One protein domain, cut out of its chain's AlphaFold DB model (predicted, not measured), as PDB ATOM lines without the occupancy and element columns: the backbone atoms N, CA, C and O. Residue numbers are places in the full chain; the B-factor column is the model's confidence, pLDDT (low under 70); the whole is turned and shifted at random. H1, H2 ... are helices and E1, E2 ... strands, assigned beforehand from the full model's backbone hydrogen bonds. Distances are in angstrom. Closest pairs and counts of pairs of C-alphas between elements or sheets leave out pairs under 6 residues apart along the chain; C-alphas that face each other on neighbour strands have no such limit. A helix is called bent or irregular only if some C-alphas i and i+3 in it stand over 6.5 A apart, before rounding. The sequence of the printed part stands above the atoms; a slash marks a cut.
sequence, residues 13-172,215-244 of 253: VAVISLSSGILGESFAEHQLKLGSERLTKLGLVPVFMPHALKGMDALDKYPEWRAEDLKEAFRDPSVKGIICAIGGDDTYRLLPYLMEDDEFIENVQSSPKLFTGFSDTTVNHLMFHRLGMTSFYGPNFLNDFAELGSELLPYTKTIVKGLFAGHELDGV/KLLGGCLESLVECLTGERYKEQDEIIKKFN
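Overview. This is residues 13 to 172 and 215 to 244 of the 253 residues of a protein of Alkalibacterium thalassium (UniProt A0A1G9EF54). A small twisted sheet of four parallel strands makes the core, with H1 and H7 over one face and H3 over the other. H4 and H5 pack on H3, H6 is on the sheet near E4, and H9 and H10 pack farther out on H6 and H4. The printed part has 190 residues, of mixed class, with ten named helices and four named strands in the order E1 H1 E2 H2 H3 E3 H4 H5 E4 H6 H7 H8 H9 H10. The sheet's order is E2 E1 E3 E4; the whole is compact, with a radius of gyration of the C-alphas of 15.8 A and spans of 44 by 39 by 32 A.

Along the chain. Find C-alpha 13 at (224.572, 201.735, 194.997), where E1, residues 13 to 16, begins. H1, residues 26 to 41, is 23.5 A long and irregular, with C-alphas 27 and 30 7.5 A apart. Next come E2, 45 to 48, H2, 56 to 61, H3, 63 to 75, 18.6 A long, and E3, 79 to 84. H4, 91 to 99, is only just irregular, with C-alphas 93 and 96 6.9 A apart. H5, 102 to 110, E4, 114 to 117, H6, 119 to 130, 18.1 A long, H7, 141 to 145, H8, 154 to 161, and H9, 221 to 229, follow. H10, residues 234 to 243, is only just irregular, with C-alphas 234 and 237 6.55 A apart, and it ends at C-alpha 243 at (224.039, 220.564, 215.060).

Arrangement. Look first at the parallel neighbour strands, with backbone atoms within hydrogen-bond range across each pair: N 15 and O 47 at 2.8 A for E1 and E2, N 14 and O 81 at 2.8 A for E1 and E3, and N 82 and O 114 at 2.7 A for E3 and E4. E1, H1, E2 and E3, H4 H5, E4 are strand-helix-strand units, parallel neighbour strands with helices between; E2, H2 H3, E3 is a split one, with E1 between its strands; their crossovers are right-handed. H1 lies over E2, height 10.8 A; H3, on the opposite face, over E1 and E3, height 9.9 A. H7 touches H1 at C-alphas 145 and 35, 4.8 A. The hub H4 touches H3 at C-alphas 94 and 67, 5.5 A. Every O i to N i+4 pair is within range in H2, H3, H5, H7, H8 and H9; H1 has 10 of 12, H6 6 of 8, H10 5 of 6, and H4 2 of 5, beside 4 of 6 O i to N i+3 pairs.

Size, cuts and confidence. C-alphas 150 and 242 are farthest apart, 45.6 A. Residues 173 to 214 are cut out, a gap of 13.7 A from C-alpha 172 to 215. Of the links printed whole, none is long. No printed residue is under 70 in pLDDT.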
ATOM      1  N   VAL A  13     224.576 200.299 194.709       98.88
ATOM      2  CA  VAL A  13     224.572 201.735 194.997       98.88
ATOM      3  C   VAL A  13     223.146 202.208 195.232       98.88
ATOM      4  O   VAL A  13     222.267 201.979 194.403       98.88
ATOM      5  N   ALA A  14     222.916 202.844 196.374       98.94
ATOM      6  CA  ALA A  14     221.641 203.461 196.686       98.94
ATOM      7  C   ALA A  14     221.492 204.762 195.889       98.94
ATOM      8  O   ALA A  14     222.401 205.593 195.901       98.94
ATOM      9  N   VAL A  15     220.357 204.953 195.223       98.94
ATOM     10  CA  VAL A  15     219.955 206.239 194.639       98.94
ATOM     11  C   VAL A  15     218.898 206.858 195.546       98.94
ATOM     12  O   VAL A  15     217.900 206.206 195.865       98.94
ATOM     13  N   ILE A  16     219.138 208.095 195.985       98.88
ATOM     14  CA  ILE A  16     218.361 208.753 197.042       98.88
ATOM     15  C   ILE A  16     218.053 210.219 196.720       98.88
ATOM     16  O   ILE A  16     218.906 210.938 196.203       98.88
ATOM     17  N   SER A  17     216.862 210.686 197.088       98.88
ATOM     18  CA  SER A  17     216.423 212.075 196.894       98.88
ATOM     19  C   SER A  17     216.451 212.831 198.226       98.88
ATOM     20  O   SER A  17     215.478 212.819 198.969       98.88
ATOM     21  N   LEU A  18     217.588 213.458 198.553       98.88
ATOM     22  CA  LEU A  18     217.776 214.205 199.813       98.88
ATOM     23  C   LEU A  18     217.327 215.669 199.742       98.88
ATOM     24  O   LEU A  18     217.096 216.281 200.785       98.88
ATOM     25  N   SER A  19     217.185 216.202 198.531       98.75
ATOM     26  CA  SER A  19     216.749 217.570 198.242       98.75
ATOM     27  C   SER A  19     215.469 217.514 197.394       98.75
ATOM     28  O   SER A  19     214.450 217.034 197.887       98.75
ATOM     29  N   SER A  20     215.509 217.906 196.113       98.62
ATOM     30  CA  SER A  20     214.338 217.844 195.229       98.62
ATOM     31  C   SER A  20     213.905 216.405 194.910       98.62
ATOM     32  O   SER A  20     214.726 215.536 194.613       98.62
ATOM     33  N   GLY A  21     212.587 216.172 194.904       98.56
ATOM     34  CA  GLY A  21     211.964 214.897 194.537       98.56
ATOM     35  C   GLY A  21     211.696 214.689 193.046       98.56
ATOM     36  O   GLY A  21     210.954 213.777 192.689       98.56
ATOM     37  N   ILE A  22     212.301 215.502 192.178       98.50
ATOM     38  CA  ILE A  22     212.060 215.514 190.725       98.50
ATOM     39  C   ILE A  22     212.284 214.158 190.034       98.50
ATOM     40  O   ILE A  22     211.638 213.869 189.034       98.50
ATOM     41  N   LEU A  23     213.154 213.293 190.567       98.50
ATOM     42  CA  LEU A  23     213.409 211.964 189.995       98.50
ATOM     43  C   LEU A  23     212.161 211.059 190.004       98.50
ATOM     44  O   LEU A  23     212.065 210.147 189.187       98.50
ATOM     45  N   GLY A  24     211.219 211.301 190.921       98.38
ATOM     46  CA  GLY A  24     209.949 210.574 190.998       98.38
ATOM     47  C   GLY A  24     208.853 211.102 190.072       98.38
ATOM     48  O   GLY A  24     207.760 210.543 190.058       98.38
ATOM     49  N   GLU A  25     209.111 212.177 189.327       98.69
ATOM     50  CA  GLU A  25     208.129 212.774 188.426       98.69
ATOM     51  C   GLU A  25     208.045 212.017 187.100       98.69
ATOM     52  O   GLU A  25     209.049 211.556 186.555       98.69
ATOM     53  N   SER A  26     206.844 211.949 186.523       98.31
ATOM     54  CA  SER A  26     206.618 211.242 185.254       98.31
ATOM     55  C   SER A  26     207.422 211.834 184.096       98.31
ATOM     56  O   SER A  26     207.910 211.102 183.240       98.31
ATOM     57  N   PHE A  27     207.629 213.153 184.086       97.88
ATOM     58  CA  PHE A  27     208.424 213.814 183.051       97.88
ATOM     59  C   PHE A  27     209.928 213.520 183.149       97.88
ATOM     60  O   PHE A  27     210.654 213.900 182.238       97.88
ATOM     61  N   ALA A  28     210.402 212.877 184.223       98.31
ATOM     62  CA  ALA A  28     211.794 212.460 184.404       98.31
ATOM     63  C   ALA A  28     211.999 210.946 184.172       98.31
ATOM     64  O   ALA A  28     213.114 210.442 184.335       98.31
ATOM     65  N   GLU A  29     210.958 210.200 183.779       98.44
ATOM     66  CA  GLU A  29     211.006 208.737 183.628       98.44
ATOM     67  C   GLU A  29     212.075 208.278 182.620       98.44
ATOM     68  O   GLU A  29     212.790 207.297 182.855       98.44
ATOM     69  N   HIS A  30     212.261 209.014 181.520       98.62
ATOM     70  CA  HIS A  30     213.295 208.709 180.528       98.62
ATOM     71  C   HIS A  30     214.712 208.873 181.091       98.62
ATOM     72  O   HIS A  30     215.590 208.061 180.788       98.62
ATOM     73  N   GLN A  31     214.932 209.876 181.944       98.62
ATOM     74  CA  GLN A  31     216.202 210.087 182.643       98.62
ATOM     75  C   GLN A  31     216.442 209.010 183.702       98.62
ATOM     76  O   GLN A  31     217.551 208.478 183.789       98.62
ATOM     77  N   LEU A  32     215.406 208.640 184.464       98.75
ATOM     78  CA  LEU A  32     215.447 207.537 185.427       98.75
ATOM     79  C   LEU A  32     215.897 206.237 184.753       98.75
ATOM     80  O   LEU A  32     216.826 205.572 185.227       98.75
ATOM     81  N   LYS A  33     215.284 205.900 183.616       98.69
ATOM     82  CA  LYS A  33     215.645 204.720 182.829       98.69
ATOM     83  C   LYS A  33     217.092 204.793 182.335       98.69
ATOM     84  O   LYS A  33     217.870 203.877 182.603       98.69
ATOM     85  N   LEU A  34     217.477 205.894 181.686       98.75
ATOM     86  CA  LEU A  34     218.815 206.065 181.110       98.75
ATOM     87  C   LEU A  34     219.927 206.010 182.171       98.75
ATOM     88  O   LEU A  34     220.933 205.320 181.988       98.75
ATOM     89  N   GLY A  35     219.749 206.704 183.298       98.69
ATOM     90  CA  GLY A  35     220.708 206.688 184.403       98.69
ATOM     91  C   GLY A  35     220.863 205.293 185.018       98.69
ATOM     92  O   GLY A  35     221.983 204.851 185.278       98.69
ATOM     93  N   SER A  36     219.759 204.551 185.164       98.81
ATOM     94  CA  SER A  36     219.768 203.169 185.674       98.81
ATOM     95  C   SER A  36     220.526 202.217 184.749       98.81
ATOM     96  O   SER A  36     221.361 201.425 185.200       98.81
ATOM     97  N   GLU A  37     220.274 202.316 183.442       98.62
ATOM     98  CA  GLU A  37     220.976 201.536 182.418       98.62
ATOM     99  C   GLU A  37     222.480 201.830 182.439       98.62
ATOM    100  O   GLU A  37     223.298 200.917 182.325       98.62
ATOM    101  N   ARG A  38     222.871 203.088 182.657       98.56
ATOM    102  CA  ARG A  38     224.284 203.478 182.719       98.56
ATOM    103  C   ARG A  38     224.986 203.029 183.985       98.56
ATOM    104  O   ARG A  38     226.110 202.546 183.879       98.56
ATOM    105  N   LEU A  39     224.348 203.113 185.150       98.69
ATOM    106  CA  LEU A  39     224.894 202.507 186.369       98.69
ATOM    107  C   LEU A  39     225.096 200.997 186.180       98.69
ATOM    108  O   LEU A  39     226.153 200.471 186.524       98.69
ATOM    109  N   THR A  40     224.146 200.328 185.521       98.62
ATOM    110  CA  THR A  40     224.263 198.905 185.172       98.62
ATOM    111  C   THR A  40     225.407 198.643 184.183       98.62
ATOM    112  O   THR A  40     226.192 197.718 184.378       98.62
ATOM    113  N   LYS A  41     225.578 199.482 183.149       98.00
ATOM    114  CA  LYS A  41     226.691 199.410 182.174       98.00
ATOM    115  C   LYS A  41     228.056 199.668 182.823       98.00
ATOM    116  O   LYS A  41     229.058 199.121 182.373       98.00
ATOM    117  N   LEU A  42     228.094 200.468 183.889       97.62
ATOM    118  CA  LEU A  42     229.264 200.660 184.754       97.62
ATOM    119  C   LEU A  42     229.506 199.470 185.700       97.62
ATOM    120  O   LEU A  42     230.449 199.502 186.483       97.62
ATOM    121  N   GLY A  43     228.671 198.430 185.631       98.25
ATOM    122  CA  GLY A  43     228.767 197.215 186.429       98.25
ATOM    123  C   GLY A  43     228.290 197.375 187.868       98.25
ATOM    124  O   GLY A  43     228.631 196.540 188.696       98.25
ATOM    125  N   LEU A  44     227.524 198.418 188.186       98.81
ATOM    126  CA  LEU A  44     226.900 198.610 189.496       98.81
ATOM    127  C   LEU A  44     225.465 198.077 189.495       98.81
ATOM    128  O   LEU A  44     224.846 197.908 188.446       98.81
ATOM    129  N   VAL A  45     224.915 197.851 190.687       98.81
ATOM    130  CA  VAL A  45     223.509 197.475 190.876       98.81
ATOM    131  C   VAL A  45     222.771 198.657 191.515       98.81
ATOM    132  O   VAL A  45     222.882 198.844 192.730       98.81
ATOM    133  N   PRO A  46     222.054 199.495 190.741       98.69
ATOM    134  CA  PRO A  46     221.302 200.604 191.314       98.69
ATOM    135  C   PRO A  46     220.128 200.094 192.158       98.69
ATOM    136  O   PRO A  46     219.365 199.228 191.728       98.69
ATOM    137  N   VAL A  47     219.976 200.649 193.359       98.75
ATOM    138  CA  VAL A  47     218.860 200.395 194.274       98.75
ATOM    139  C   VAL A  47     218.232 201.736 194.631       98.75
ATOM    140  O   VAL A  47     218.859 202.558 195.290       98.75
ATOM    141  N   PHE A  48     217.003 201.982 194.193       98.81
ATOM    142  CA  PHE A  48     216.274 203.193 194.569       98.81
ATOM    143  C   PHE A  48     215.715 203.024 195.978       98.81
ATOM    144  O   PHE A  48     215.032 202.032 196.250       98.81
ATOM    145  N   MET A  49     216.024 203.966 196.868       98.81
ATOM    146  CA  MET A  49     215.516 203.917 198.238       98.81
ATOM    147  C   MET A  49     213.983 204.111 198.265       98.81
ATOM    148  O   MET A  49     213.436 204.709 197.330       98.81
ATOM    149  N   PRO A  50     213.266 203.578 199.276       98.56
ATOM    150  CA  PRO A  50     211.801 203.516 199.304       98.56
ATOM    151  C   PRO A  50     211.063 204.823 198.987       98.56
ATOM    152  O   PRO A  50     209.980 204.783 198.384       98.56
ATOM    153  N   HIS A  51     211.622 205.968 199.383       98.75
ATOM    154  CA  HIS A  51     211.007 207.278 199.192       98.75
ATOM    155  C   HIS A  51     211.588 208.076 198.013       98.75
ATOM    156  O   HIS A  51     210.947 209.024 197.559       98.75
ATOM    157  N   ALA A  52     212.719 207.663 197.438       98.50
ATOM    158  CA  ALA A  52     213.453 208.404 196.408       98.50
ATOM    159  C   ALA A  52     212.615 208.797 195.173       98.50
ATOM    160  O   ALA A  52     212.899 209.817 194.544       98.50
ATOM    161  N   LEU A  53     211.581 208.013 194.840       98.69
ATOM    162  CA  LEU A  53     210.707 208.207 193.674       98.69
ATOM    163  C   LEU A  53     209.283 208.674 194.041       98.69
ATOM    164  O   LEU A  53     208.340 208.416 193.299       98.69
ATOM    165  N   LYS A  54     209.084 209.314 195.202       98.56
ATOM    166  CA  LYS A  54     207.747 209.762 195.655       98.56
ATOM    167  C   LYS A  54     207.278 211.096 195.060       98.56
ATOM    168  O   LYS A  54     206.142 211.479 195.326       98.56
ATOM    169  N   GLY A  55     208.107 211.757 194.252       98.50
ATOM    170  CA  GLY A  55     207.792 213.038 193.614       98.50
ATOM    171  C   GLY A  55     208.109 214.245 194.499       98.50
ATOM    172  O   GLY A  55     208.407 214.112 195.690       98.50
ATOM    173  N   MET A  56     208.066 215.433 193.903       98.50
ATOM    174  CA  MET A  56     208.473 216.690 194.535       98.50
ATOM    175  C   MET A  56     207.566 217.052 195.712       98.50
ATOM    176  O   MET A  56     208.071 217.264 196.811       98.50
ATOM    177  N   ASP A  57     206.245 217.028 195.518       98.38
ATOM    178  CA  ASP A  57     205.270 217.426 196.545       98.38
ATOM    179  C   ASP A  57     205.386 216.582 197.821       98.38
ATOM    180  O   ASP A  57     205.318 217.089 198.942       98.38
ATOM    181  N   ALA A  58     205.564 215.267 197.665       98.25
ATOM    182  CA  ALA A  58     205.686 214.370 198.805       98.25
ATOM    183  C   ALA A  58     207.006 214.597 199.552       98.25
ATOM    184  O   ALA A  58     207.006 214.656 200.780       98.25
ATOM    185  N   LEU A  59     208.127 214.727 198.837       98.44
ATOM    186  CA  LEU A  59     209.437 214.862 199.477       98.44
ATOM    187  C   LEU A  59     209.684 216.252 200.074       98.44
ATOM    188  O   LEU A  59     210.376 216.348 201.093       98.44
ATOM    189  N   ASP A  60     209.065 217.296 199.525       98.06
ATOM    190  CA  ASP A  60     209.010 218.610 200.169       98.06
ATOM    191  C   ASP A  60     208.222 218.543 201.487       98.06
ATOM    192  O   ASP A  60     208.664 219.033 202.529       98.06
ATOM    193  N   LYS A  61     207.078 217.853 201.490       98.50
ATOM    194  CA  LYS A  61     206.237 217.744 202.685       98.50
ATOM    195  C   LYS A  61     206.841 216.872 203.790       98.50
ATOM    196  O   LYS A  61     206.629 217.180 204.963       98.50
ATOM    197  N   TYR A  62     207.557 215.805 203.433       98.44
ATOM    198  CA  TYR A  62     208.019 214.766 204.361       98.44
ATOM    199  C   TYR A  62     209.558 214.652 204.392       98.44
ATOM    200  O   TYR A  62     210.125 213.698 203.848       98.44
ATOM    201  N   PRO A  63     210.280 215.607 205.015       98.56
ATOM    202  CA  PRO A  63     211.739 215.537 205.155       98.56
ATOM    203  C   PRO A  63     212.208 214.295 205.931       98.56
ATOM    204  O   PRO A  63     213.292 213.773 205.665       98.56
ATOM    205  N   GLU A  64     211.390 213.768 206.841       98.75
ATOM    206  CA  GLU A  64     211.676 212.545 207.589       98.75
ATOM    207  C   GLU A  64     211.765 211.303 206.692       98.75
ATOM    208  O   GLU A  64     212.546 210.404 206.985       98.75
ATOM    209  N   TRP A  65     211.044 211.266 205.566       98.81
ATOM    210  CA  TRP A  65     211.146 210.172 204.591       98.81
ATOM    211  C   TRP A  65     212.492 210.184 203.872       98.81
ATOM    212  O   TRP A  65     213.098 209.136 203.654       98.81
ATOM    213  N   ARG A  66     212.993 211.379 203.540       98.88
ATOM    214  CA  ARG A  66     214.319 211.547 202.934       98.88
ATOM    215  C   ARG A  66     215.429 211.159 203.912       98.88
ATOM    216  O   ARG A  66     216.411 210.536 203.512       98.88
ATOM    217  N   ALA A  67     215.267 211.498 205.193       98.94
ATOM    218  CA  ALA A  67     216.177 211.053 206.243       98.94
ATOM    219  C   ALA A  67     216.146 209.525 206.412       98.94
ATOM    220  O   ALA A  67     217.209 208.915 206.500       98.94
ATOM    221  N   GLU A  68     214.963 208.907 206.413       98.94
ATOM    222  CA  GLU A  68     214.816 207.452 206.551       98.94
ATOM    223  C   GLU A  68     215.492 206.693 205.407       98.94
ATOM    224  O   GLU A  68     216.235 205.748 205.659       98.94
ATOM    225  N   ASP A  69     215.347 207.160 204.164       98.94
ATOM    226  CA  ASP A  69     216.065 206.577 203.027       98.94
ATOM    227  C   ASP A  69     217.591 206.587 203.254       98.94
ATOM    228  O   ASP A  69     218.284 205.631 202.897       98.94
ATOM    229  N   LEU A  70     218.142 207.642 203.869       98.94
ATOM    230  CA  LEU A  70     219.579 207.718 204.142       98.94
ATOM    231  C   LEU A  70     219.982 206.761 205.265       98.94
ATOM    232  O   LEU A  70     221.026 206.114 205.172       98.94
ATOM    233  N   LYS A  71     219.152 206.644 206.306       98.88
ATOM    234  CA  LYS A  71     219.361 205.697 207.407       98.88
ATOM    235  C   LYS A  71     219.356 204.261 206.905       98.88
ATOM    236  O   LYS A  71     220.315 203.537 207.163       98.88
ATOM    237  N   GLU A  72     218.354 203.880 206.120       98.81
ATOM    238  CA  GLU A  72     218.250 202.554 205.505       98.81
ATOM    239  C   GLU A  72     219.441 202.261 204.587       98.81
ATOM    240  O   GLU A  72     220.053 201.191 204.664       98.81
ATOM    241  N   ALA A  73     219.860 203.243 203.781       98.81
ATOM    242  CA  ALA A  73     221.036 203.099 202.932       98.81
ATOM    243  C   ALA A  73     222.317 202.841 203.741       98.81
ATOM    244  O   ALA A  73     223.187 202.113 203.265       98.81
ATOM    245  N   PHE A  74     222.458 203.397 204.950       98.75
ATOM    246  CA  PHE A  74     223.583 203.107 205.845       98.75
ATOM    247  C   PHE A  74     223.424 201.780 206.600       98.75
ATOM    248  O   PHE A  74     224.410 201.042 206.695       98.75
ATOM    249  N   ARG A  75     222.207 201.441 207.040       98.50
ATOM    250  CA  ARG A  75     221.870 200.205 207.764       98.50
ATOM    251  C   ARG A  75     222.098 198.949 206.919       98.50
ATOM    252  O   ARG A  75     222.599 197.959 207.443       98.50
ATOM    253  N   ASP A  76     221.801 198.974 205.616       98.50
ATOM    254  CA  ASP A  76     221.986 197.811 204.731       98.50
ATOM    255  C   ASP A  76     223.475 197.591 204.379       98.50
ATOM    256  O   ASP A  76     224.023 198.307 203.534       98.50
ATOM    257  N   PRO A  77     224.171 196.570 204.917       98.00
ATOM    258  CA  PRO A  77     225.587 196.343 204.626       98.00
ATOM    259  C   PRO A  77     225.858 195.941 203.166       98.00
ATOM    260  O   PRO A  77     227.021 195.923 202.748       98.00
ATOM    261  N   SER A  78     224.833 195.599 202.381       98.31
ATOM    262  CA  SER A  78     224.964 195.273 200.961       98.31
ATOM    263  C   SER A  78     225.132 196.513 200.073       98.31
ATOM    264  O   SER A  78     225.783 196.407 199.034       98.31
ATOM    265  N   VAL A  79     224.665 197.689 200.511       98.69
ATOM    266  CA  VAL A  79     224.897 198.983 199.844       98.69
ATOM    267  C   VAL A  79     226.325 199.463 200.107       98.69
ATOM    268  O   VAL A  79     226.738 199.581 201.265       98.69
ATOM    269  N   LYS A  80     227.083 199.751 199.040       98.69
ATOM    270  CA  LYS A  80     228.491 200.199 199.102       98.69
ATOM    271  C   LYS A  80     228.689 201.672 198.754       98.69
ATOM    272  O   LYS A  80     229.674 202.270 199.187       98.69
ATOM    273  N   GLY A  81     227.745 202.254 198.023       98.62
ATOM    274  CA  GLY A  81     227.737 203.672 197.688       98.62
ATOM    275  C   GLY A  81     226.334 204.259 197.705       98.62
ATOM    276  O   GLY A  81     225.351 203.531 197.619       98.62
ATOM    277  N   ILE A  82     226.260 205.576 197.822       98.94
ATOM    278  CA  ILE A  82     225.048 206.384 197.854       98.94
ATOM    279  C   ILE A  82     225.247 207.514 196.840       98.94
ATOM    280  O   ILE A  82     226.251 208.230 196.889       98.94
ATOM    281  N   ILE A  83     224.310 207.643 195.909       98.94
ATOM    282  CA  ILE A  83     224.306 208.631 194.831       98.94
ATOM    283  C   ILE A  83     223.069 209.507 195.022       98.94
ATOM    284  O   ILE A  83     221.939 209.011 194.978       98.94
ATOM    285  N   CYS A  84     223.270 210.804 195.234       98.94
ATOM    286  CA  CYS A  84     222.169 211.754 195.305       98.94
ATOM    287  C   CYS A  84     221.489 211.899 193.940       98.94
ATOM    288  O   CYS A  84     222.141 211.954 192.895       98.94
ATOM    289  N   ALA A  85     220.159 211.946 193.949       98.88
ATOM    290  CA  ALA A  85     219.348 212.063 192.748       98.88
ATOM    291  C   ALA A  85     219.624 213.388 192.024       98.88
ATOM    292  O   ALA A  85     219.927 213.404 190.830       98.88
ATOM    293  N   ILE A  86     219.534 214.484 192.777       98.81
ATOM    294  CA  ILE A  86     219.760 215.868 192.361       98.81
ATOM    295  C   ILE A  86     219.893 216.754 193.615       98.81
ATOM    296  O   ILE A  86     219.571 216.313 194.721       98.81
ATOM    297  N   GLY A  87     220.339 218.000 193.439       98.50
ATOM    298  CA  GLY A  87     220.278 219.039 194.471       98.50
ATOM    299  C   GLY A  87     218.871 219.627 194.687       98.50
ATOM    300  O   GLY A  87     217.852 219.041 194.323       98.50
ATOM    301  N   GLY A  88     218.816 220.803 195.304       98.31
ATOM    302  CA  GLY A  88     217.601 221.533 195.682       98.31
ATOM    303  C   GLY A  88     218.000 222.714 196.558       98.31
ATOM    304  O   GLY A  88     218.921 223.436 196.173       98.31
ATOM    305  N   ASP A  89     217.361 222.895 197.710       98.31
ATOM    306  CA  ASP A  89     217.701 223.976 198.646       98.31
ATOM    307  C   ASP A  89     217.289 223.763 200.114       98.31
ATOM    308  O   ASP A  89     217.450 224.674 200.924       98.31
ATOM    309  N   ASP A  90     216.770 222.591 200.484       98.44
ATOM    310  CA  ASP A  90     216.124 222.389 201.782       98.44
ATOM    311  C   ASP A  90     216.620 221.151 202.554       98.44
ATOM    312  O   ASP A  90     216.044 220.785 203.585       98.44
ATOM    313  N   THR A  91     217.704 220.492 202.121       98.75
ATOM    314  CA  THR A  91     218.172 219.250 202.771       98.75
ATOM    315  C   THR A  91     218.640 219.457 204.220       98.75
ATOM    316  O   THR A  91     218.723 218.501 204.994       98.75
ATOM    317  N   TYR A  92     218.870 220.705 204.657       98.62
ATOM    318  CA  TYR A  92     219.135 221.028 206.067       98.62
ATOM    319  C   TYR A  92     218.028 220.526 207.010       98.62
ATOM    320  O   TYR A  92     218.315 220.184 208.161       98.62
ATOM    321  N   ARG A  93     216.783 220.416 206.521       98.69
ATOM    322  CA  ARG A  93     215.622 219.911 207.272       98.69
ATOM    323  C   ARG A  93     215.803 218.472 207.753       98.69
ATOM    324  O   ARG A  93     215.112 218.056 208.676       98.69
ATOM    325  N   LEU A  94     216.731 217.714 207.164       98.81
ATOM    326  CA  LEU A  94     217.024 216.335 207.559       98.81
ATOM    327  C   LEU A  94     217.921 216.254 208.799       98.81
ATOM    328  O   LEU A  94     217.929 215.223 209.471       98.81
ATOM    329  N   LEU A  95     218.672 217.312 209.126       98.81
ATOM    330  CA  LEU A  95     219.655 217.284 210.214       98.81
ATOM    331  C   LEU A  95     219.059 216.859 211.566       98.81
ATOM    332  O   LEU A  95     219.677 216.000 212.189       98.81
ATOM    333  N   PRO A  96     217.879 217.341 212.012       98.69
ATOM    334  CA  PRO A  96     217.261 216.846 213.244       98.69
ATOM    335  C   PRO A  96     216.996 215.341 213.245       98.69
ATOM    336  O   PRO A  96     217.221 214.681 214.250       98.69
ATOM    337  N   TYR A  97     216.571 214.779 212.115       98.81
ATOM    338  CA  TYR A  97     216.248 213.356 212.017       98.81
ATOM    339  C   TYR A  97     217.489 212.464 211.964       98.81
ATOM    340  O   TYR A  97     217.404 211.296 212.330       98.81
ATOM    341  N   LEU A  98     218.615 212.988 211.476       98.81
ATOM    342  CA  LEU A  98     219.859 212.242 211.280       98.81
ATOM    343  C   LEU A  98     220.832 212.419 212.449       98.81
ATOM    344  O   LEU A  98     221.418 211.456 212.925       98.81
ATOM    345  N   MET A  99     221.017 213.650 212.918       98.50
ATOM    346  CA  MET A  99     222.028 214.006 213.918       98.50
ATOM    347  C   MET A  99     221.558 213.807 215.366       98.50
ATOM    348  O   MET A  99     222.360 213.982 216.280       98.50
ATOM    349  N   GLU A 100     220.285 213.462 215.578       98.38
ATOM    350  CA  GLU A 100     219.744 213.004 216.869       98.38
ATOM    351  C   GLU A 100     219.585 211.469 216.920       98.38
ATOM    352  O   GLU A 100     219.093 210.935 217.910       98.38
ATOM    353  N   ASP A 101     219.989 210.757 215.862       98.69
ATOM    354  CA  ASP A 101     219.881 209.302 215.742       98.69
ATOM    355  C   ASP A 101     221.253 208.636 215.942       98.69
ATOM    356  O   ASP A 101     222.117 208.653 215.059       98.69
ATOM    357  N   ASP A 102     221.454 208.047 217.123       98.62
ATOM    358  CA  ASP A 102     222.717 207.402 217.498       98.62
ATOM    359  C   ASP A 102     223.061 206.201 216.597       98.62
ATOM    360  O   ASP A 102     224.237 205.987 216.294       98.62
ATOM    361  N   GLU A 103     222.060 205.448 216.114       98.62
ATOM    362  CA  GLU A 103     222.275 204.302 215.218       98.62
ATOM    363  C   GLU A 103     222.816 204.786 213.869       98.62
ATOM    364  O   GLU A 103     223.787 204.242 213.335       98.62
ATOM    365  N   PHE A 104     222.220 205.847 213.316       98.81
ATOM    366  CA  PHE A 104     222.700 206.459 212.082       98.81
ATOM    367  C   PHE A 104     224.141 206.959 212.225       98.81
ATOM    368  O   PHE A 104     224.994 206.652 211.386       98.81
ATOM    369  N   ILE A 105     224.429 207.694 213.302       98.75
ATOM    370  CA  ILE A 105     225.765 208.228 213.588       98.75
ATOM    371  C   ILE A 105     226.790 207.093 213.699       98.75
ATOM    372  O   ILE A 105     227.855 207.163 213.074       98.75
ATOM    373  N   GLU A 106     226.473 206.034 214.448       98.56
ATOM    374  CA  GLU A 106     227.341 204.867 214.599       98.56
ATOM    375  C   GLU A 106     227.571 204.160 213.259       98.56
ATOM    376  O   GLU A 106     228.714 203.823 212.935       98.56
ATOM    377  N   ASN A 107     226.535 203.985 212.437       98.44
ATOM    378  CA  ASN A 107     226.650 203.359 211.120       98.44
ATOM    379  C   ASN A 107     227.567 204.158 210.181       98.44
ATOM    380  O   ASN A 107     228.459 203.580 209.553       98.44
ATOM    381  N   VAL A 108     227.418 205.488 210.128       98.50
ATOM    382  CA  VAL A 108     228.297 206.376 209.341       98.50
ATOM    383  C   VAL A 108     229.752 206.262 209.804       98.50
ATOM    384  O   VAL A 108     230.676 206.182 208.989       98.50
ATOM    385  N   GLN A 109     229.975 206.240 211.118       97.94
ATOM    386  CA  GLN A 109     231.316 206.205 211.694       97.94
ATOM    387  C   GLN A 109     231.975 204.827 211.594       97.94
ATOM    388  O   GLN A 109     233.191 204.749 211.405       97.94
ATOM    389  N   SER A 110     231.236 203.735 211.757       97.12
ATOM    390  CA  SER A 110     231.775 202.368 211.787       97.12
ATOM    391  C   SER A 110     231.888 201.745 210.394       97.12
ATOM    392  O   SER A 110     232.849 201.017 210.129       97.12
ATOM    393  N   SER A 111     230.974 202.091 209.485       96.94
ATOM    394  CA  SER A 111     230.852 201.518 208.144       96.94
ATOM    395  C   SER A 111     230.690 202.623 207.086       96.94
ATOM    396  O   SER A 111     229.640 202.736 206.449       96.94
ATOM    397  N   PRO A 112     231.721 203.468 206.876       97.56
ATOM    398  CA  PRO A 112     231.637 204.587 205.944       97.56
ATOM    399  C   PRO A 112     231.397 204.094 204.513       97.56
ATOM    400  O   PRO A 112     232.095 203.198 204.021       97.56
ATOM    401  N   LYS A 113     230.438 204.719 203.829       98.44
ATOM    402  CA  LYS A 113     230.034 204.391 202.456       98.44
ATOM    403  C   LYS A 113     230.399 205.518 201.512       98.44
ATOM    404  O   LYS A 113     230.453 206.677 201.921       98.44
ATOM    405  N   LEU A 114     230.672 205.180 200.251       98.44
ATOM    406  CA  LEU A 114     230.887 206.205 199.237       98.44
ATOM    407  C   LEU A 114     229.613 207.048 199.143       98.44
ATOM    408  O   LEU A 114     228.529 206.492 199.037       98.44
ATOM    409  N   PHE A 115     229.736 208.367 199.199       98.88
ATOM    410  CA  PHE A 115     228.610 209.288 199.071       98.88
ATOM    411  C   PHE A 115     228.978 210.363 198.053       98.88
ATOM    412  O   PHE A 115     230.016 211.009 198.230       98.88
ATOM    413  N   THR A 116     228.161 210.527 197.010       98.81
ATOM    414  CA  THR A 116     228.377 211.509 195.939       98.81
ATOM    415  C   THR A 116     227.139 212.350 195.656       98.81
ATOM    416  O   THR A 116     226.021 211.832 195.608       98.81
ATOM    417  N   GLY A 117     227.379 213.640 195.444       98.81
ATOM    418  CA  GLY A 117     226.418 214.628 194.977       98.81
ATOM    419  C   GLY A 117     227.012 216.035 195.021       98.81
ATOM    420  O   GLY A 117     228.181 216.214 195.371       98.81
ATOM    421  N   PHE A 118     226.226 217.038 194.637       98.75
ATOM    422  CA  PHE A 118     226.647 218.443 194.634       98.75
ATOM    423  C   PHE A 118     225.448 219.398 194.743       98.75
ATOM    424  O   PHE A 118     224.298 218.955 194.744       98.75
ATOM    425  N   SER A 119     225.707 220.711 194.799       98.56
ATOM    426  CA  SER A 119     224.703 221.761 195.041       98.56
ATOM    427  C   SER A 119     224.209 221.727 196.496       98.56
ATOM    428  O   SER A 119     225.048 221.704 197.396       98.56
ATOM    429  N   ASP A 120     222.904 221.676 196.766       98.75
ATOM    430  CA  ASP A 120     222.335 221.581 198.128       98.75
ATOM    431  C   ASP A 120     222.870 220.408 198.959       98.75
ATOM    432  O   ASP A 120     223.045 220.513 200.174       98.75
ATOM    433  N   THR A 121     223.291 219.330 198.290       98.88
ATOM    434  CA  THR A 121     223.991 218.200 198.915       98.88
ATOM    435  C   THR A 121     225.241 218.621 199.710       98.88
ATOM    436  O   THR A 121     225.719 217.877 200.569       98.88
ATOM    437  N   THR A 122     225.753 219.842 199.503       98.81
ATOM    438  CA  THR A 122     226.761 220.500 200.356       98.81
ATOM    439  C   THR A 122     226.446 220.359 201.846       98.81
ATOM    440  O   THR A 122     227.344 220.040 202.625       98.81
ATOM    441  N   VAL A 123     225.186 220.516 202.266       98.69
ATOM    442  CA  VAL A 123     224.806 220.381 203.683       98.69
ATOM    443  C   VAL A 123     225.059 218.956 204.190       98.69
ATOM    444  O   VAL A 123     225.604 218.773 205.281       98.69
ATOM    445  N   ASN A 124     224.752 217.934 203.383       98.81
ATOM    446  CA  ASN A 124     225.049 216.543 203.728       98.81
ATOM    447  C   ASN A 124     226.566 216.286 203.748       98.81
ATOM    448  O   ASN A 124     227.054 215.575 204.627       98.81
ATOM    449  N   HIS A 125     227.342 216.893 202.842       98.81
ATOM    450  CA  HIS A 125     228.807 216.803 202.867       98.81
ATOM    451  C   HIS A 125     229.403 217.392 204.151       98.81
ATOM    452  O   HIS A 125     230.274 216.765 204.762       98.81
ATOM    453  N   LEU A 126     228.909 218.548 204.606       98.50
ATOM    454  CA  LEU A 126     229.309 219.143 205.882       98.50
ATOM    455  C   LEU A 126     228.905 218.257 207.072       98.50
ATOM    456  O   LEU A 126     229.697 218.062 207.997       98.50
ATOM    457  N   MET A 127     227.707 217.666 207.031       98.62
ATOM    458  CA  MET A 127     227.244 216.705 208.034       98.62
ATOM    459  C   MET A 127     228.185 215.494 208.111       98.62
ATOM    460  O   MET A 127     228.661 215.145 209.190       98.62
ATOM    461  N   PHE A 128     228.536 214.882 206.978       98.69
ATOM    462  CA  PHE A 128     229.474 213.760 206.951       98.69
ATOM    463  C   PHE A 128     230.879 214.149 207.402       98.69
ATOM    464  O   PHE A 128     231.504 213.394 208.150       98.69
ATOM    465  N   HIS A 129     231.356 215.338 207.024       98.12
ATOM    466  CA  HIS A 129     232.611 215.882 207.534       98.12
ATOM    467  C   HIS A 129     232.586 215.963 209.068       98.12
ATOM    468  O   HIS A 129     233.516 215.487 209.724       98.12
ATOM    469  N   ARG A 130     231.497 216.485 209.652       97.31
ATOM    470  CA  ARG A 130     231.289 216.532 211.105       97.31
ATOM    471  C   ARG A 130     231.283 215.144 211.745       97.31
ATOM    472  O   ARG A 130     231.869 214.970 212.809       97.31
ATOM    473  N   LEU A 131     230.663 214.160 211.098       97.88
ATOM    474  CA  LEU A 131     230.665 212.762 211.543       97.88
ATOM    475  C   LEU A 131     232.008 212.054 211.294       97.88
ATOM    476  O   LEU A 131     232.166 210.878 211.612       97.88
ATOM    477  N   GLY A 132     233.003 212.757 210.748       97.38
ATOM    478  CA  GLY A 132     234.332 212.219 210.512       97.38
ATOM    479  C   GLY A 132     234.403 211.270 209.317       97.38
ATOM    480  O   GLY A 132     235.350 210.485 209.256       97.38
ATOM    481  N   MET A 133     233.472 211.334 208.365       98.06
ATOM    482  CA  MET A 133     233.468 210.550 207.127       98.06
ATOM    483  C   MET A 133     233.885 211.418 205.933       98.06
ATOM    484  O   MET A 133     233.401 212.532 205.755       98.06
ATOM    485  N   THR A 134     234.777 210.902 205.087       97.38
ATOM    486  CA  THR A 134     235.060 211.528 203.789       97.38
ATOM    487  C   THR A 134     233.918 211.226 202.826       97.38
ATOM    488  O   THR A 134     233.575 210.065 202.616       97.38
ATOM    489  N   SER A 135     233.369 212.269 202.214       98.06
ATOM    490  CA  SER A 135     232.407 212.188 201.114       98.06
ATOM    491  C   SER A 135     232.999 212.831 199.855       98.06
ATOM    492  O   SER A 135     234.054 213.465 199.922       98.06
ATOM    493  N   PHE A 136     232.363 212.626 198.703       97.38
ATOM    494  CA  PHE A 136     232.875 213.053 197.402       97.38
ATOM    495  C   PHE A 136     231.919 214.079 196.798       97.38
ATOM    496  O   PHE A 136     230.829 213.720 196.370       97.38
ATOM    497  N   TYR A 137     232.312 215.352 196.783       98.00
ATOM    498  CA  TYR A 137     231.561 216.374 196.054       98.00
ATOM    499  C   TYR A 137     231.710 216.090 194.556       98.00
ATOM    500  O   TYR A 137     232.817 216.169 194.021       98.00
ATOM    501  N   GLY A 138     230.641 215.644 193.908       95.25
ATOM    502  CA  GLY A 138     230.752 214.891 192.665       95.25
ATOM    503  C   GLY A 138     229.406 214.603 192.003       95.25
ATOM    504  O   GLY A 138     228.414 215.246 192.339       95.25
ATOM    505  N   PRO A 139     229.360 213.662 191.045       97.69
ATOM    506  CA  PRO A 139     228.217 213.497 190.159       97.69
ATOM    507  C   PRO A 139     226.922 213.139 190.901       97.69
ATOM    508  O   PRO A 139     226.928 212.302 191.811       97.69
ATOM    509  N   ASN A 140     225.820 213.738 190.447       98.69
ATOM    510  CA  ASN A 140     224.442 213.399 190.806       98.69
ATOM    511  C   ASN A 140     223.837 212.449 189.759       98.69
ATOM    512  O   ASN A 140     224.261 212.406 188.601       98.69
ATOM    513  N   PHE A 141     222.789 211.715 190.132       98.88
ATOM    514  CA  PHE A 141     222.093 210.806 189.218       98.88
ATOM    515  C   PHE A 141     221.545 211.529 187.978       98.88
ATOM    516  O   PHE A 141     221.864 211.135 186.858       98.88
ATOM    517  N   LEU A 142     220.738 212.581 188.158       98.56
ATOM    518  CA  LEU A 142     220.050 213.253 187.048       98.56
ATOM    519  C   LEU A 142     220.972 214.131 186.204       98.56
ATOM    520  O   LEU A 142     220.828 214.157 184.984       98.56
ATOM    521  N   ASN A 143     221.897 214.845 186.845       98.00
ATOM    522  CA  ASN A 143     222.797 215.766 186.153       98.00
ATOM    523  C   ASN A 143     223.832 215.016 185.302       98.00
ATOM    524  O   ASN A 143     224.116 215.432 184.181       98.00
ATOM    525  N   ASP A 144     224.369 213.910 185.829       98.44
ATOM    526  CA  ASP A 144     225.566 213.273 185.281       98.44
ATOM    527  C   ASP A 144     225.285 211.876 184.736       98.44
ATOM    528  O   ASP A 144     225.513 211.602 183.557       98.44
ATOM    529  N   PHE A 145     224.761 210.969 185.568       98.50
ATOM    530  CA  PHE A 145     224.524 209.589 185.136       98.50
ATOM    531  C   PHE A 145     223.415 209.507 184.080       98.50
ATOM    532  O   PHE A 145     223.526 208.718 183.143       98.50
ATOM    533  N   ALA A 146     222.399 210.366 184.167       98.31
ATOM    534  CA  ALA A 146     221.301 210.474 183.210       98.31
ATOM    535  C   ALA A 146     221.531 211.518 182.095       98.31
ATOM    536  O   ALA A 146     220.572 211.949 181.458       98.31
ATOM    537  N   GLU A 147     222.784 211.914 181.830       98.12
ATOM    538  CA  GLU A 147     223.142 212.811 180.721       98.12
ATOM    539  C   GLU A 147     222.471 212.389 179.395       98.12
ATOM    540  O   GLU A 147     222.689 211.280 178.922       98.12
ATOM    541  N   LEU A 148     221.675 213.250 178.761       98.38
ATOM    542  CA  LEU A 148     220.809 212.837 177.643       98.38
ATOM    543  C   LEU A 148     221.550 212.532 176.331       98.38
ATOM    544  O   LEU A 148     220.941 211.970 175.422       98.38
ATOM    545  N   GLY A 149     222.835 212.881 176.213       97.25
ATOM    546  CA  GLY A 149     223.676 212.507 175.075       97.25
ATOM    547  C   GLY A 149     223.832 210.993 174.910       97.25
ATOM    548  O   GLY A 149     223.363 210.189 175.719       97.25
ATOM    549  N   SER A 150     224.513 210.579 173.845       93.19
ATOM    550  CA  SER A 150     224.700 209.149 173.545       93.19
ATOM    551  C   SER A 150     225.524 208.405 174.611       93.19
ATOM    552  O   SER A 150     225.248 207.250 174.937       93.19
ATOM    553  N   GLU A 151     226.490 209.083 175.225       95.38
ATOM    554  CA  GLU A 151     227.358 208.568 176.284       95.38
ATOM    555  C   GLU A 151     227.481 209.596 177.423       95.38
ATOM    556  O   GLU A 151     227.064 210.747 177.293       95.38
ATOM    557  N   LEU A 152     228.077 209.188 178.549       97.00
ATOM    558  CA  LEU A 152     228.520 210.147 179.568       97.00
ATOM    559  C   LEU A 152     229.537 211.116 178.961       97.00
ATOM    560  O   LEU A 152     230.387 210.695 178.167       97.00
ATOM    561  N   LEU A 153     229.512 212.376 179.406       97.50
ATOM    562  CA  LEU A 153     230.527 213.351 179.009       97.50
ATOM    563  C   LEU A 153     231.931 212.799 179.331       97.50
ATOM    564  O   LEU A 153     232.117 212.216 180.407       97.50
ATOM    565  N   PRO A 154     232.929 212.947 178.438       95.44
ATOM    566  CA  PRO A 154     234.225 212.283 178.583       95.44
ATOM    567  C   PRO A 154     234.921 212.571 179.916       95.44
ATOM    568  O   PRO A 154     235.413 211.650 180.568       95.44
ATOM    569  N   TYR A 155     234.902 213.833 180.350       96.00
ATOM    570  CA  TYR A 155     235.475 214.242 181.626       96.00
ATOM    571  C   TYR A 155     234.734 213.609 182.812       96.00
ATOM    572  O   TYR A 155     235.346 212.946 183.650       96.00
ATOM    573  N   THR A 156     233.400 213.699 182.831       96.44
ATOM    574  CA  THR A 156     232.554 213.063 183.852       96.44
ATOM    575  C   THR A 156     232.787 211.556 183.925       96.44
ATOM    576  O   THR A 156     232.872 210.994 185.014       96.44
ATOM    577  N   LYS A 157     232.984 210.879 182.787       95.38
ATOM    578  CA  LYS A 157     233.327 209.449 182.745       95.38
ATOM    579  C   LYS A 157     234.651 209.150 183.456       95.38
ATOM    580  O   LYS A 157     234.753 208.118 184.115       95.38
ATOM    581  N   THR A 158     235.651 210.024 183.344       94.38
ATOM    582  CA  THR A 158     236.918 209.909 184.090       94.38
ATOM    583  C   THR A 158     236.699 210.098 185.589       94.38
ATOM    584  O   THR A 158     237.178 209.280 186.373       94.38
ATOM    585  N   ILE A 159     235.905 211.095 185.993       94.88
ATOM    586  CA  ILE A 159     235.557 211.321 187.406       94.88
ATOM    587  C   ILE A 159     234.807 210.123 188.002       94.88
ATOM    588  O   ILE A 159     235.168 209.642 189.074       94.88
ATOM    589  N   VAL A 160     233.824 209.574 187.284       95.56
ATOM    590  CA  VAL A 160     233.065 208.389 187.710       95.56
ATOM    591  C   VAL A 160     233.968 207.164 187.866       95.56
ATOM    592  O   VAL A 160     233.807 206.414 188.828       95.56
ATOM    593  N   LYS A 161     234.953 206.960 186.978       94.75
ATOM    594  CA  LYS A 161     235.954 205.889 187.152       94.75
ATOM    595  C   LYS A 161     236.748 206.053 188.450       94.75
ATOM    596  O   LYS A 161     237.033 205.049 189.092       94.75
ATOM    597  N   GLY A 162     237.018 207.293 188.860       94.88
ATOM    598  CA  GLY A 162     237.675 207.633 190.123       94.88
ATOM    599  C   GLY A 162     236.974 207.122 191.385       94.88
ATOM    600  O   GLY A 162     237.601 207.023 192.440       94.88
ATOM    601  N   LEU A 163     235.687 206.773 191.290       95.38
ATOM    602  CA  LEU A 163     234.903 206.214 192.395       95.38
ATOM    603  C   LEU A 163     235.153 204.708 192.607       95.38
ATOM    604  O   LEU A 163     234.748 204.160 193.637       95.38
ATOM    605  N   PHE A 164     235.807 204.028 191.659       97.56
ATOM    606  CA  PHE A 164     236.097 202.594 191.732       97.56
ATOM    607  C   PHE A 164     237.451 202.316 192.393       97.56
ATOM    608  O   PHE A 164     238.415 203.064 192.244       97.56
ATOM    609  N   ALA A 165     237.530 201.208 193.129       96.31
ATOM    610  CA  ALA A 165     238.748 200.796 193.820       96.31
ATOM    611  C   ALA A 165     239.902 200.547 192.833       96.31
ATOM    612  O   ALA A 165     239.733 199.809 191.863       96.31
ATOM    613  N   GLY A 166     241.082 201.108 193.119       93.81
ATOM    614  CA  GLY A 166     242.268 200.992 192.261       93.81
ATOM    615  C   GLY A 166     242.290 201.972 191.085       93.81
ATOM    616  O   GLY A 166     243.173 201.876 190.234       93.81
ATOM    617  N   HIS A 167     241.325 202.890 191.024       92.50
ATOM    618  CA  HIS A 167     241.226 203.941 190.014       92.50
ATOM    619  C   HIS A 167     241.188 205.337 190.640       92.50
ATOM    620  O   HIS A 167     240.744 206.283 189.994       92.50
ATOM    621  N   GLU A 168     241.634 205.470 191.892       87.06
ATOM    622  CA  GLU A 168     241.712 206.749 192.583       87.06
ATOM    623  C   GLU A 168     242.483 207.781 191.745       87.06
ATOM    624  O   GLU A 168     243.528 207.483 191.169       87.06
ATOM    625  N   LEU A 169     241.951 209.001 191.672       86.19
ATOM    626  CA  LEU A 169     242.573 210.089 190.925       86.19
ATOM    627  C   LEU A 169     243.649 210.773 191.780       86.19
ATOM    628  O   LEU A 169     243.393 211.115 192.936       86.19
ATOM    629  N   ASP A 170     244.812 211.038 191.184       81.94
ATOM    630  CA  ASP A 170     245.925 211.772 191.816       81.94
ATOM    631  C   ASP A 170     245.723 213.304 191.814       81.94
ATOM    632  O   ASP A 170     246.562 214.058 192.308       81.94
ATOM    633  N   GLY A 171     244.602 213.783 191.269       83.25
ATOM    634  CA  GLY A 171     244.242 215.196 191.198       83.25
ATOM    635  C   GLY A 171     242.918 215.418 190.469       83.25
ATOM    636  O   GLY A 171     242.230 214.466 190.099       83.25
ATOM    637  N   VAL A 172     242.572 216.688 190.251       83.38
ATOM    638  CA  VAL A 172     241.434 217.095 189.415       83.38
ATOM    639  C   VAL A 172     242.013 217.640 188.108       83.38
ATOM    640  O   VAL A 172     242.487 218.777 188.101       83.38
ATOM    641  N   LYS A 215     243.507 219.984 203.201       91.88
ATOM    642  CA  LYS A 215     242.332 219.144 202.953       91.88
ATOM    643  C   LYS A 215     241.234 219.996 202.330       91.88
ATOM    644  O   LYS A 215     240.960 221.083 202.825       91.88
ATOM    645  N   LEU A 216     240.599 219.473 201.288       93.88
ATOM    646  CA  LEU A 216     239.462 220.126 200.648       93.88
ATOM    647  C   LEU A 216     238.214 220.007 201.528       93.88
ATOM    648  O   LEU A 216     237.892 218.924 202.023       93.88
ATOM    649  N   LEU A 217     237.517 221.126 201.692       95.62
ATOM    650  CA  LEU A 217     236.182 221.219 202.268       95.62
ATOM    651  C   LEU A 217     235.486 222.431 201.649       95.62
ATOM    652  O   LEU A 217     236.112 223.471 201.461       95.62
ATOM    653  N   GLY A 218     234.205 222.295 201.333       95.94
ATOM    654  CA  GLY A 218     233.424 223.339 200.684       95.94
ATOM    655  C   GLY A 218     232.247 222.735 199.932       95.94
ATOM    656  O   GLY A 218     231.780 221.649 200.278       95.94
ATOM    657  N   GLY A 219     231.793 223.437 198.900       97.31
ATOM    658  CA  GLY A 219     230.691 223.021 198.047       97.31
ATOM    659  C   GLY A 219     230.089 224.221 197.326       97.31
ATOM    660  O   GLY A 219     230.799 225.159 196.973       97.31
ATOM    661  N   CYS A 220     228.777 224.183 197.133       98.38
ATOM    662  CA  CYS A 220     227.997 225.261 196.540       98.38
ATOM    663  C   CYS A 220     228.039 226.517 197.420       98.38
ATOM    664  O   CYS A 220     227.737 226.438 198.614       98.38
ATOM    665  N   LEU A 221     228.400 227.666 196.843       97.94
ATOM    666  CA  LEU A 221     228.519 228.922 197.585       97.94
ATOM    667  C   LEU A 221     227.179 229.320 198.206       97.94
ATOM    668  O   LEU A 221     227.134 229.658 199.383       97.94
ATOM    669  N   GLU A 222     226.092 229.221 197.450       97.62
ATOM    670  CA  GLU A 222     224.744 229.561 197.896       97.62
ATOM    671  C   GLU A 222     224.320 228.681 199.072       97.62
ATOM    672  O   GLU A 222     223.872 229.197 200.090       97.62
ATOM    673  N   SER A 223     224.553 227.368 198.998       97.81
ATOM    674  CA  SER A 223     224.263 226.465 200.119       97.81
ATOM    675  C   SER A 223     225.097 226.800 201.361       97.81
ATOM    676  O   SER A 223     224.590 226.717 202.478       97.81
ATOM    677  N   LEU A 224     226.367 227.192 201.191       96.94
ATOM    678  CA  LEU A 224     227.226 227.619 202.302       96.94
ATOM    679  C   LEU A 224     226.755 228.939 202.920       96.94
ATOM    680  O   LEU A 224     226.753 229.059 204.146       96.94
ATOM    681  N   VAL A 225     226.349 229.907 202.097       95.38
ATOM    682  CA  VAL A 225     225.805 231.191 202.554       95.38
ATOM    683  C   VAL A 225     224.519 230.965 203.339       95.38
ATOM    684  O   VAL A 225     224.437 231.431 204.471       95.38
ATOM    685  N   GLU A 226     223.579 230.170 202.828       95.19
ATOM    686  CA  GLU A 226     222.329 229.863 203.540       95.19
ATOM    687  C   GLU A 226     222.575 229.163 204.882       95.19
ATOM    688  O   GLU A 226     221.894 229.439 205.867       95.19
ATOM    689  N   CYS A 227     223.605 228.317 204.983       93.94
ATOM    690  CA  CYS A 227     223.982 227.718 206.264       93.94
ATOM    691  C   CYS A 227     224.498 228.740 207.297       93.94
ATOM    692  O   CYS A 227     224.483 228.455 208.495       93.94
ATOM    693  N   LEU A 228     224.993 229.899 206.851       91.75
ATOM    694  CA  LEU A 228     225.503 230.970 207.708       91.75
ATOM    695  C   LEU A 228     224.441 232.030 208.013       91.75
ATOM    696  O   LEU A 228     224.436 232.570 209.122       91.75
ATOM    697  N   THR A 229     223.587 232.344 207.039       92.69
ATOM    698  CA  THR A 229     222.673 233.491 207.096       92.69
ATOM    699  C   THR A 229     221.210 233.101 207.284       92.69
ATOM    700  O   THR A 229     220.490 233.858 207.930       92.69
ATOM    701  N   GLY A 230     220.771 231.950 206.759       91.12
ATOM    702  CA  GLY A 230     219.365 231.530 206.768       91.12
ATOM    703  C   GLY A 230     218.428 232.523 206.072       91.12
ATOM    704  O   GLY A 230     217.301 232.729 206.522       91.12
ATOM    705  N   GLU A 231     218.892 233.209 205.022       92.75
ATOM    706  CA  GLU A 231     218.101 234.249 204.349       92.75
ATOM    707  C   GLU A 231     216.890 233.673 203.608       92.75
ATOM    708  O   GLU A 231     215.804 234.260 203.667       92.75
ATOM    709  N   ARG A 232     217.046 232.516 202.952       95.12
ATOM    710  CA  ARG A 232     215.955 231.801 202.275       95.12
ATOM    711  C   ARG A 232     215.040 231.101 203.273       95.12
ATOM    712  O   ARG A 232     213.820 231.233 203.175       95.12
ATOM    713  N   TYR A 233     215.633 230.400 204.236       95.31
ATOM    714  CA  TYR A 233     214.929 229.664 205.283       95.31
ATOM    715  C   TYR A 233     215.475 230.052 206.653       95.31
ATOM    716  O   TYR A 233     216.587 229.678 207.026       95.31
ATOM    717  N   LYS A 234     214.677 230.795 207.423       91.25
ATOM    718  CA  LYS A 234     215.119 231.390 208.695       91.25
ATOM    719  C   LYS A 234     215.531 230.359 209.733       91.25
ATOM    720  O   LYS A 234     216.346 230.651 210.586       91.25
ATOM    721  N   GLU A 235     214.954 229.170 209.689       94.44
ATOM    722  CA  GLU A 235     215.278 228.078 210.600       94.44
ATOM    723  C   GLU A 235     216.589 227.357 210.242       94.44
ATOM    724  O   GLU A 235     217.099 226.567 211.040       94.44
ATOM    725  N   GLN A 236     217.135 227.579 209.039       95.44
ATOM    726  CA  GLN A 236     218.317 226.863 208.569       95.44
ATOM    727  C   GLN A 236     219.548 227.227 209.395       95.44
ATOM    728  O   GLN A 236     220.273 226.328 209.823       95.44
ATOM    729  N   ASP A 237     219.776 228.512 209.672       92.62
ATOM    730  CA  ASP A 237     220.931 228.942 210.462       92.62
ATOM    731  C   ASP A 237     220.855 228.396 211.904       92.62
ATOM    732  O   ASP A 237     221.862 227.935 212.453       92.62
ATOM    733  N   GLU A 238     219.660 228.369 212.500       94.44
ATOM    734  CA  GLU A 238     219.391 227.810 213.823       94.44
ATOM    735  C   GLU A 238     219.698 226.310 213.862       94.44
ATOM    736  O   GLU A 238     220.417 225.848 214.755       94.44
ATOM    737  N   ILE A 239     219.222 225.544 212.875       97.44
ATOM    738  CA  ILE A 239     219.471 224.100 212.767       97.44
ATOM    739  C   ILE A 239     220.962 223.822 212.543       97.44
ATOM    740  O   ILE A 239     221.547 222.977 213.229       97.44
ATOM    741  N   ILE A 240     221.613 224.552 211.636       96.50
ATOM    742  CA  ILE A 240     223.046 224.395 211.352       96.50
ATOM    743  C   ILE A 240     223.887 224.680 212.601       96.50
ATOM    744  O   ILE A 240     224.815 223.918 212.904       96.50
ATOM    745  N   LYS A 241     223.547 225.726 213.370       94.69
ATOM    746  CA  LYS A 241     224.200 226.056 214.649       94.69
ATOM    747  C   LYS A 241     223.929 224.995 215.712       94.69
ATOM    748  O   LYS A 241     224.879 224.580 216.381       94.69
ATOM    749  N   LYS A 242     222.680 224.525 215.843       96.81
ATOM    750  CA  LYS A 242     222.272 223.475 216.797       96.81
ATOM    751  C   LYS A 242     223.117 222.219 216.615       96.81
ATOM    752  O   LYS A 242     223.659 221.696 217.586       96.81
ATOM    753  N   PHE A 243     223.279 221.772 215.371       97.06
ATOM    754  CA  PHE A 243     224.039 220.564 215.060       97.06
ATOM    755  C   PHE A 243     225.515 220.817 214.775       97.06
ATOM    756  O   PHE A 243     226.235 219.854 214.548       97.06
ATOM    757  N   ASN A 244     225.998 222.063 214.834       95.00
ATOM    758  CA  ASN A 244     227.406 222.437 214.663       95.00
ATOM    759  C   ASN A 244     228.043 221.831 213.391       95.00
ATOM    760  O   ASN A 244     229.141 221.265 213.443       95.00
TER     761      ASN A 244